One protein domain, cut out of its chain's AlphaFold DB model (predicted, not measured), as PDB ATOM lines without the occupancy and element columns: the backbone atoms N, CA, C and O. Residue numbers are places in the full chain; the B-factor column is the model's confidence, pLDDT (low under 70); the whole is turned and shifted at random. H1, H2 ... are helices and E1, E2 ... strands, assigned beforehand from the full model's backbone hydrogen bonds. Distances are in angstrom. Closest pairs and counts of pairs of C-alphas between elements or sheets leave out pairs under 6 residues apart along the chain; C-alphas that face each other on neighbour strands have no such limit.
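This is residues 155 to 227 of the 245 residues of the protein "TraG_N domain-containing protein" of Rickettsia asiatica (UniProt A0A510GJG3). A long helix, H1, has the two-stranded hairpin E1 and E2 over its first part, with E1 the strand nearer to it. Three short helices follow farther along H1: H4 where the hairpin's second strand ends, then H3, then H2 near H1's last residues. The printed part has 73 residues, in the order H1, H2, H3, E1, E2, H4; the sheet is antiparallel and the class is mixed, helices and strands. It is compact, with a radius of gyration of the C-alphas of 12.5 A and spans of 37 by 27 by 18 A.

E1, residues 205 to 210, and E2, residues 215 to 220, are antiparallel neighbours and a hairpin, with N 208 and O 217 at 3.0 A and N 217 and O 208 at 2.9 A, within hydrogen-bond range. The closest C-alphas of E1 and H1, residues 157 to 177, are those of Leu 208 and Asn 162, 5.2 A apart. H4, residues 221 to 226, only just touches H1, at its residues 166 to 170 alone, with 3 pairs of C-alphas within 8 A; the closest are Cys 170 and Cys 221, 5.6 A. H3, residues 192 to 199, touches H4, closest at the C-alphas of Lys 197 and Val 225, 6.2 A, at a steep tilt of 59 degrees, opposite ways. H2, residues 183 to 188, only just touches H1, at residues 175 to 176 alone, with 3 pairs within 8 A; the closest C-alphas are Ala 175 and Lys 183, 5.1 A. H2 and H4 are apart. Every O i to N i+4 pair is within hydrogen-bond range in H2, H3 and H4; in H1 14 of 17 are.

H1 measures 29.0 A from C-alpha 157 at (166.402, 165.148, 141.340) to C-alpha 177; E1 measures 14.9 A and E2 16.0 A. H3 measures 10.5 A, H2 and H4 8.7 A each, and H4 ends with C-alpha 226 at (170.637, 156.063, 159.458).

The C-alphas farthest apart, Glu 184 and Thr 213, are 38.2 A apart. The printed part has no cut, and its links between named elements are tight. Residues 155 to 156, 201 and 227 are under pLDDT 70.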
ATOM      1  N   LYS A 155     168.495 158.933 139.207       60.28
ATOM      2  CA  LYS A 155     167.347 159.345 138.377       60.28
ATOM      3  C   LYS A 155     166.372 160.304 139.071       60.28
ATOM      4  O   LYS A 155     165.474 160.817 138.415       60.28
ATOM      5  N   ASP A 156     166.536 160.530 140.371       69.44
ATOM      6  CA  ASP A 156     165.637 161.355 141.166       69.44
ATOM      7  C   ASP A 156     166.311 162.688 141.554       69.44
ATOM      8  O   ASP A 156     167.263 162.680 142.347       69.44
ATOM      9  N   PRO A 157     165.847 163.836 141.014       72.44
ATOM     10  CA  PRO A 157     166.402 165.148 141.340       72.44
ATOM     11  C   PRO A 157     166.262 165.497 142.829       72.44
ATOM     12  O   PRO A 157     167.111 166.218 143.358       72.44
ATOM     13  N   VAL A 158     165.255 164.949 143.523       76.38
ATOM     14  CA  VAL A 158     165.072 165.122 144.972       76.38
ATOM     15  C   VAL A 158     166.232 164.485 145.728       76.38
ATOM     16  O   VAL A 158     166.850 165.129 146.575       76.38
ATOM     17  N   ASN A 159     166.599 163.256 145.366       76.25
ATOM     18  CA  ASN A 159     167.679 162.527 146.032       76.25
ATOM     19  C   ASN A 159     169.048 163.152 145.748       76.25
ATOM     20  O   ASN A 159     169.898 163.184 146.635       76.25
ATOM     21  N   VAL A 160     169.258 163.709 144.550       78.25
ATOM     22  CA  VAL A 160     170.483 164.462 144.231       78.25
ATOM     23  C   VAL A 160     170.586 165.725 145.086       78.25
ATOM     24  O   VAL A 160     171.649 165.994 145.649       78.25
ATOM     25  N   ASN A 161     169.496 166.486 145.216       81.88
ATOM     26  CA  ASN A 161     169.474 167.697 146.033       81.88
ATOM     27  C   ASN A 161     169.681 167.383 147.523       81.88
ATOM     28  O   ASN A 161     170.525 167.995 148.177       81.88
ATOM     29  N   ASN A 162     168.984 166.366 148.029       83.69
ATOM     30  CA  ASN A 162     169.126 165.887 149.400       83.69
ATOM     31  C   ASN A 162     170.555 165.420 149.676       83.69
ATOM     32  O   ASN A 162     171.155 165.836 150.668       83.69
ATOM     33  N   MET A 163     171.131 164.597 148.793       82.19
ATOM     34  CA  MET A 163     172.508 164.117 148.931       82.19
ATOM     35  C   MET A 163     173.501 165.281 148.929       82.19
ATOM     36  O   MET A 163     174.433 165.299 149.730       82.19
ATOM     37  N   ARG A 164     173.300 166.278 148.061       85.00
ATOM     38  CA  ARG A 164     174.160 167.463 147.998       85.00
ATOM     39  C   ARG A 164     174.135 168.251 149.308       85.00
ATOM     40  O   ARG A 164     175.200 168.606 149.813       85.00
ATOM     41  N   GLU A 165     172.953 168.501 149.866       85.38
ATOM     42  CA  GLU A 165     172.814 169.203 151.147       85.38
ATOM     43  C   GLU A 165     173.369 168.382 152.319       85.38
ATOM     44  O   GLU A 165     174.072 168.929 153.175       85.38
ATOM     45  N   PHE A 166     173.159 167.063 152.314       85.94
ATOM     46  CA  PHE A 166     173.744 166.144 153.289       85.94
ATOM     47  C   PHE A 166     175.277 166.163 153.250       85.94
ATOM     48  O   PHE A 166     175.911 166.404 154.277       85.94
ATOM     49  N   VAL A 167     175.893 165.998 152.077       87.12
ATOM     50  CA  VAL A 167     177.358 166.029 151.935       87.12
ATOM     51  C   VAL A 167     177.914 167.383 152.375       87.12
ATOM     52  O   VAL A 167     178.870 167.442 153.149       87.12
ATOM     53  N   LYS A 168     177.286 168.486 151.960       86.00
ATOM     54  CA  LYS A 168     177.732 169.838 152.316       86.00
ATOM     55  C   LYS A 168     177.699 170.081 153.830       86.00
ATOM     56  O   LYS A 168     178.671 170.590 154.387       86.00
ATOM     57  N   ARG A 169     176.596 169.732 154.500       85.19
ATOM     58  CA  ARG A 169     176.376 170.047 155.925       85.19
ATOM     59  C   ARG A 169     176.956 169.008 156.884       85.19
ATOM     60  O   ARG A 169     177.485 169.397 157.926       85.19
ATOM     61  N   CYS A 170     176.867 167.726 156.540       83.69
ATOM     62  CA  CYS A 170     177.193 166.605 157.422       83.69
ATOM     63  C   CYS A 170     178.536 165.930 157.110       83.69
ATOM     64  O   CYS A 170     179.023 165.190 157.957       83.69
ATOM     65  N   VAL A 171     179.154 166.187 155.948       85.00
ATOM     66  CA  VAL A 171     180.447 165.577 155.575       85.00
ATOM     67  C   VAL A 171     181.551 166.623 155.444       85.00
ATOM     68  O   VAL A 171     182.522 166.601 156.195       85.00
ATOM     69  N   VAL A 172     181.378 167.592 154.543       85.88
ATOM     70  CA  VAL A 172     182.409 168.593 154.229       85.88
ATOM     71  C   VAL A 172     182.627 169.548 155.398       85.88
ATOM     72  O   VAL A 172     183.759 169.791 155.810       85.88
ATOM     73  N   LEU A 173     181.544 170.080 155.968       82.31
ATOM     74  CA  LEU A 173     181.658 171.066 157.037       82.31
ATOM     75  C   LEU A 173     182.272 170.483 158.330       82.31
ATOM     76  O   LEU A 173     183.040 171.196 158.974       82.31
ATOM     77  N   PRO A 174     181.965 169.247 158.784       79.62
ATOM     78  CA  PRO A 174     182.672 168.652 159.921       79.62
ATOM     79  C   PRO A 174     184.133 168.328 159.614       79.62
ATOM     80  O   PRO A 174     184.969 168.603 160.469       79.62
ATOM     81  N   ALA A 175     184.439 167.848 158.403       81.94
ATOM     82  CA  ALA A 175     185.811 167.561 157.976       81.94
ATOM     83  C   ALA A 175     186.708 168.809 157.968       81.94
ATOM     84  O   ALA A 175     187.877 168.728 158.334       81.94
ATOM     85  N   MET A 176     186.166 169.971 157.576       79.94
ATOM     86  CA  MET A 176     186.912 171.237 157.602       79.94
ATOM     87  C   MET A 176     187.121 171.784 159.016       79.94
ATOM     88  O   MET A 176     188.153 172.385 159.287       79.94
ATOM     89  N   ILE A 177     186.145 171.591 159.907       82.12
ATOM     90  CA  ILE A 177     186.220 172.067 161.297       82.12
ATOM     91  C   ILE A 177     187.076 171.123 162.164       82.12
ATOM     92  O   ILE A 177     187.627 171.557 163.167       82.12
ATOM     93  N   GLY A 178     187.191 169.841 161.796       73.00
ATOM     94  CA  GLY A 178     188.054 168.859 162.466       73.00
ATOM     95  C   GLY A 178     187.517 168.308 163.793       73.00
ATOM     96  O   GLY A 178     188.229 167.596 164.485       73.00
ATOM     97  N   TYR A 179     186.266 168.611 164.159       70.19
ATOM     98  CA  TYR A 179     185.694 168.217 165.458       70.19
ATOM     99  C   TYR A 179     185.253 166.743 165.532       70.19
ATOM    100  O   TYR A 179     185.288 166.141 166.598       70.19
ATOM    101  N   SER A 180     184.801 166.160 164.417       71.94
ATOM    102  CA  SER A 180     184.252 164.788 164.383       71.94
ATOM    103  C   SER A 180     185.144 163.804 163.623       71.94
ATOM    104  O   SER A 180     185.268 162.651 164.016       71.94
ATOM    105  N   PHE A 181     185.746 164.256 162.528       78.12
ATOM    106  CA  PHE A 181     186.718 163.531 161.709       78.12
ATOM    107  C   PHE A 181     187.512 164.573 160.918       78.12
ATOM    108  O   PHE A 181     186.988 165.655 160.632       78.12
ATOM    109  N   THR A 182     188.768 164.278 160.589       80.69
ATOM    110  CA  THR A 182     189.604 165.179 159.786       80.69
ATOM    111  C   THR A 182     189.485 164.859 158.297       80.69
ATOM    112  O   THR A 182     188.967 163.811 157.899       80.69
ATOM    113  N   LYS A 183     189.959 165.773 157.444       78.94
ATOM    114  CA  LYS A 183     190.024 165.551 155.992       78.94
ATOM    115  C   LYS A 183     190.888 164.331 155.649       78.94
ATOM    116  O   LYS A 183     190.503 163.552 154.787       78.94
ATOM    117  N   GLU A 184     191.996 164.124 156.359       80.19
ATOM    118  CA  GLU A 184     192.911 162.998 156.152       80.19
ATOM    119  C   GLU A 184     192.224 161.663 156.452       80.19
ATOM    120  O   GLU A 184     192.309 160.733 155.654       80.19
ATOM    121  N   GLU A 185     191.477 161.587 157.556       78.81
ATOM    122  CA  GLU A 185     190.740 160.380 157.935       78.81
ATOM    123  C   GLU A 185     189.604 160.067 156.949       78.81
ATOM    124  O   GLU A 185     189.351 158.905 156.625       78.81
ATOM    125  N   LEU A 186     188.952 161.102 156.410       80.12
ATOM    126  CA  LEU A 186     187.915 160.942 155.395       80.12
ATOM    127  C   LEU A 186     188.470 160.377 154.074       80.12
ATOM    128  O   LEU A 186     187.809 159.541 153.462       80.12
ATOM    129  N   PHE A 187     189.661 160.811 153.643       79.56
ATOM    130  CA  PHE A 187     190.297 160.327 152.409       79.56
ATOM    131  C   PHE A 187     190.969 158.957 152.561       79.56
ATOM    132  O   PHE A 187     191.039 158.216 151.585       79.56
ATOM    133  N   ALA A 188     191.439 158.609 153.760       83.69
ATOM    134  CA  ALA A 188     192.076 157.320 154.031       83.69
ATOM    135  C   ALA A 188     191.077 156.163 154.235       83.69
ATOM    136  O   ALA A 188     191.482 155.006 154.295       83.69
ATOM    137  N   THR A 189     189.780 156.453 154.379       79.69
ATOM    138  CA  THR A 189     188.772 155.448 154.737       79.69
ATOM    139  C   THR A 189     188.159 154.755 153.513       79.69
ATOM    140  O   THR A 189     187.526 155.398 152.680       79.69
ATOM    141  N   ASP A 190     188.195 153.418 153.490       76.75
ATOM    142  CA  ASP A 190     187.569 152.593 152.437       76.75
ATOM    143  C   ASP A 190     186.027 152.665 152.417       76.75
ATOM    144  O   ASP A 190     185.384 152.388 151.402       76.75
ATOM    145  N   ASN A 191     185.394 153.010 153.547       78.25
ATOM    146  CA  ASN A 191     183.936 153.067 153.676       78.25
ATOM    147  C   ASN A 191     183.447 154.314 154.429       78.25
ATOM    148  O   ASN A 191     183.214 154.296 155.639       78.25
ATOM    149  N   ILE A 192     183.233 155.393 153.674       81.19
ATOM    150  CA  ILE A 192     182.801 156.706 154.183       81.19
ATOM    151  C   ILE A 192     181.510 156.604 155.015       81.19
ATOM    152  O   ILE A 192     181.367 157.267 156.039       81.19
ATOM    153  N   TRP A 193     180.570 155.736 154.630       81.12
ATOM    154  CA  TRP A 193     179.304 155.578 155.356       81.12
ATOM    155  C   TRP A 193     179.478 154.982 156.752       81.12
ATOM    156  O   TRP A 193     178.735 155.342 157.665       81.12
ATOM    157  N   LYS A 194     180.451 154.081 156.926       80.81
ATOM    158  CA  LYS A 194     180.766 153.503 158.237       80.81
ATOM    159  C   LYS A 194     181.346 154.571 159.165       80.81
ATOM    160  O   LYS A 194     180.852 154.731 160.277       80.81
ATOM    161  N   LEU A 195     182.288 155.368 158.655       81.25
ATOM    162  CA  LEU A 195     182.887 156.489 159.383       81.25
ATOM    163  C   LEU A 195     181.830 157.503 159.835       81.25
ATOM    164  O   LEU A 195     181.806 157.906 160.995       81.25
ATOM    165  N   LEU A 196     180.909 157.874 158.940       81.62
ATOM    166  CA  LEU A 196     179.826 158.800 159.272       81.62
ATOM    167  C   LEU A 196     178.865 158.215 160.314       81.62
ATOM    168  O   LEU A 196     178.407 158.944 161.183       81.62
ATOM    169  N   LYS A 197     178.569 156.912 160.285       80.31
ATOM    170  CA  LYS A 197     177.684 156.293 161.285       80.31
ATOM    171  C   LYS A 197     178.298 156.303 162.689       80.31
ATOM    172  O   LYS A 197     177.574 156.478 163.666       80.31
ATOM    173  N   GLU A 198     179.608 156.105 162.775       80.50
ATOM    174  CA  GLU A 198     180.340 156.022 164.042       80.50
ATOM    175  C   GLU A 198     180.694 157.408 164.598       80.50
ATOM    176  O   GLU A 198     180.595 157.622 165.806       80.50
ATOM    177  N   LYS A 199     181.048 158.365 163.729       79.19
ATOM    178  CA  LYS A 199     181.593 159.671 164.134       79.19
ATOM    179  C   LYS A 199     180.704 160.883 163.838       79.19
ATOM    180  O   LYS A 199     181.080 161.994 164.209       79.19
ATOM    181  N   ALA A 200     179.544 160.746 163.188       73.44
ATOM    182  CA  ALA A 200     178.679 161.906 162.943       73.44
ATOM    183  C   ALA A 200     178.146 162.505 164.256       73.44
ATOM    184  O   ALA A 200     177.463 161.844 165.041       73.44
ATOM    185  N   GLY A 201     178.417 163.795 164.466       68.06
ATOM    186  CA  GLY A 201     177.898 164.546 165.608       68.06
ATOM    187  C   GLY A 201     176.381 164.757 165.541       68.06
ATOM    188  O   GLY A 201     175.824 165.034 164.478       68.06
ATOM    189  N   GLY A 202     175.707 164.679 166.694       71.44
ATOM    190  CA  GLY A 202     174.249 164.849 166.811       71.44
ATOM    191  C   GLY A 202     173.749 166.301 166.793       71.44
ATOM    192  O   GLY A 202     172.552 166.532 166.684       71.44
ATOM    193  N   LEU A 203     174.643 167.291 166.880       70.31
ATOM    194  CA  LEU A 203     174.262 168.705 167.011       70.31
ATOM    195  C   LEU A 203     173.873 169.363 165.682       70.31
ATOM    196  O   LEU A 203     173.096 170.316 165.654       70.31
ATOM    197  N   ARG A 204     174.431 168.890 164.562       77.94
ATOM    198  CA  ARG A 204     174.180 169.497 163.251       77.94
ATOM    199  C   ARG A 204     172.933 168.896 162.635       77.94
ATOM    200  O   ARG A 204     172.784 167.677 162.587       77.94
ATOM    201  N   ARG A 205     172.070 169.769 162.124       82.06
ATOM    202  CA  ARG A 205     170.855 169.387 161.406       82.06
ATOM    203  C   ARG A 205     170.993 169.708 159.927       82.06
ATOM    204  O   ARG A 205     171.616 170.704 159.551       82.06
ATOM    205  N   VAL A 206     170.400 168.862 159.102       85.31
ATOM    206  CA  VAL A 206     170.283 169.046 157.659       85.31
ATOM    207  C   VAL A 206     168.805 169.046 157.294       85.31
ATOM    208  O   VAL A 206     168.013 168.300 157.867       85.31
ATOM    209  N   LYS A 207     168.435 169.919 156.358       85.31
ATOM    210  CA  LYS A 207     167.087 169.968 155.795       85.31
ATOM    211  C   LYS A 207     167.064 169.077 154.562       85.31
ATOM    212  O   LYS A 207     167.738 169.396 153.585       85.31
ATOM    213  N   LEU A 208     166.323 167.977 154.617       83.81
ATOM    214  CA  LEU A 208     166.096 167.096 153.473       83.81
ATOM    215  C   LEU A 208     164.659 167.274 152.995       83.81
ATOM    216  O   LEU A 208     163.748 167.479 153.794       83.81
ATOM    217  N   PHE A 209     164.458 167.237 151.686       81.81
ATOM    218  CA  PHE A 209     163.136 167.291 151.085       81.81
ATOM    219  C   PHE A 209     162.502 165.900 151.101       81.81
ATOM    220  O   PHE A 209     163.047 164.971 150.499       81.81
ATOM    221  N   GLU A 210     161.350 165.764 151.750       80.81
ATOM    222  CA  GLU A 210     160.605 164.508 151.799       80.81
ATOM    223  C   GLU A 210     159.524 164.503 150.695       80.81
ATOM    224  O   GLU A 210     158.612 165.340 150.708       80.81
ATOM    225  N   PRO A 211     159.575 163.575 149.717       72.31
ATOM    226  CA  PRO A 211     158.676 163.602 148.563       72.31
ATOM    227  C   PRO A 211     157.204 163.347 148.924       72.31
ATOM    228  O   PRO A 211     156.316 163.801 148.202       72.31
ATOM    229  N   LYS A 212     156.928 162.650 150.038       74.88
ATOM    230  CA  LYS A 212     155.562 162.319 150.483       74.88
ATOM    231  C   LYS A 212     154.829 163.507 151.101       74.88
ATOM    232  O   LYS A 212     153.646 163.693 150.841       74.88
ATOM    233  N   THR A 213     155.524 164.304 151.908       76.31
ATOM    234  CA  THR A 213     154.944 165.454 152.621       76.31
ATOM    235  C   THR A 213     155.157 166.772 151.877       76.31
ATOM    236  O   THR A 213     154.530 167.768 152.227       76.31
ATOM    237  N   ARG A 214     156.015 166.789 150.839       76.50
ATOM    238  CA  ARG A 214     156.434 167.987 150.083       76.50
ATOM    239  C   ARG A 214     157.006 169.097 150.974       76.50
ATOM    240  O   ARG A 214     156.965 170.271 150.613       76.50
ATOM    241  N   GLN A 215     157.541 168.727 152.135       80.00
ATOM    242  CA  GLN A 215     158.129 169.648 153.101       80.00
ATOM    243  C   GLN A 215     159.600 169.315 153.346       80.00
ATOM    244  O   GLN A 215     160.066 168.200 153.103       80.00
ATOM    245  N   TYR A 216     160.339 170.318 153.820       79.44
ATOM    246  CA  TYR A 216     161.715 170.144 154.265       79.44
ATOM    247  C   TYR A 216     161.724 169.681 155.717       79.44
ATOM    248  O   TYR A 216     161.443 170.469 156.623       79.44
ATOM    249  N   GLU A 217     162.087 168.426 155.937       81.06
ATOM    250  CA  GLU A 217     162.255 167.877 157.273       81.06
ATOM    251  C   GLU A 217     163.680 168.143 157.771       81.06
ATOM    252  O   GLU A 217     164.670 167.922 157.067       81.06
ATOM    253  N   SER A 218     163.788 168.677 158.990       81.38
ATOM    254  CA  SER A 218     165.069 168.979 159.630       81.38
ATOM    255  C   SER A 218     165.453 167.838 160.564       81.38
ATOM    256  O   SER A 218     164.972 167.768 161.697       81.38
ATOM    257  N   MET A 219     166.358 166.974 160.119       80.81
ATOM    258  CA  MET A 219     166.866 165.847 160.907       80.81
ATOM    259  C   MET A 219     168.328 166.063 161.292       80.81
ATOM    260  O   MET A 219     169.050 166.838 160.655       80.81
ATOM    261  N   THR A 220     168.778 165.417 162.364       84.25
ATOM    262  CA  THR A 220     170.194 165.462 162.745       84.25
ATOM    263  C   THR A 220     171.041 164.685 161.738       84.25
ATOM    264  O   THR A 220     170.575 163.741 161.103       84.25
ATOM    265  N   CYS A 221     172.315 165.048 161.586       81.25
ATOM    266  CA  CYS A 221     173.223 164.329 160.691       81.25
ATOM    267  C   CYS A 221     173.347 162.839 161.058       81.25
ATOM    268  O   CYS A 221     173.521 162.009 160.171       81.25
ATOM    269  N   LYS A 222     173.212 162.488 162.344       82.12
ATOM    270  CA  LYS A 222     173.208 161.096 162.814       82.12
ATOM    271  C   LYS A 222     171.965 160.338 162.338       82.12
ATOM    272  O   LYS A 222     172.086 159.219 161.851       82.12
ATOM    273  N   GLU A 223     170.794 160.962 162.420       81.06
ATOM    274  CA  GLU A 223     169.539 160.402 161.903       81.06
ATOM    275  C   GLU A 223     169.559 160.298 160.373       81.06
ATOM    276  O   GLU A 223     169.194 159.256 159.835       81.06
ATOM    277  N   ALA A 224     170.091 161.310 159.679       80.00
ATOM    278  CA  ALA A 224     170.215 161.324 158.220       80.00
ATOM    279  C   ALA A 224     171.110 160.193 157.677       80.00
ATOM    280  O   ALA A 224     170.825 159.605 156.636       80.00
ATOM    281  N   VAL A 225     172.192 159.846 158.387       80.56
ATOM    282  CA  VAL A 225     173.049 158.701 158.020       80.56
ATOM    283  C   VAL A 225     172.292 157.375 158.164       80.56
ATOM    284  O   VAL A 225     172.488 156.452 157.368       80.56
ATOM    285  N   ILE A 226     171.432 157.266 159.180       76.69
ATOM    286  CA  ILE A 226     170.637 156.063 159.458       76.69
ATOM    287  C   ILE A 226     169.474 155.943 158.466       76.69
ATOM    288  O   ILE A 226     169.186 154.835 158.006       76.69
ATOM    289  N   SER A 227     168.875 157.061 158.044       69.94
ATOM    290  CA  SER A 227     167.815 157.137 157.031       69.94
ATOM    291  C   SER A 227     168.334 156.910 155.601       69.94
ATOM    292  O   SER A 227     167.892 157.554 154.653       69.94
TER     293      SER A 227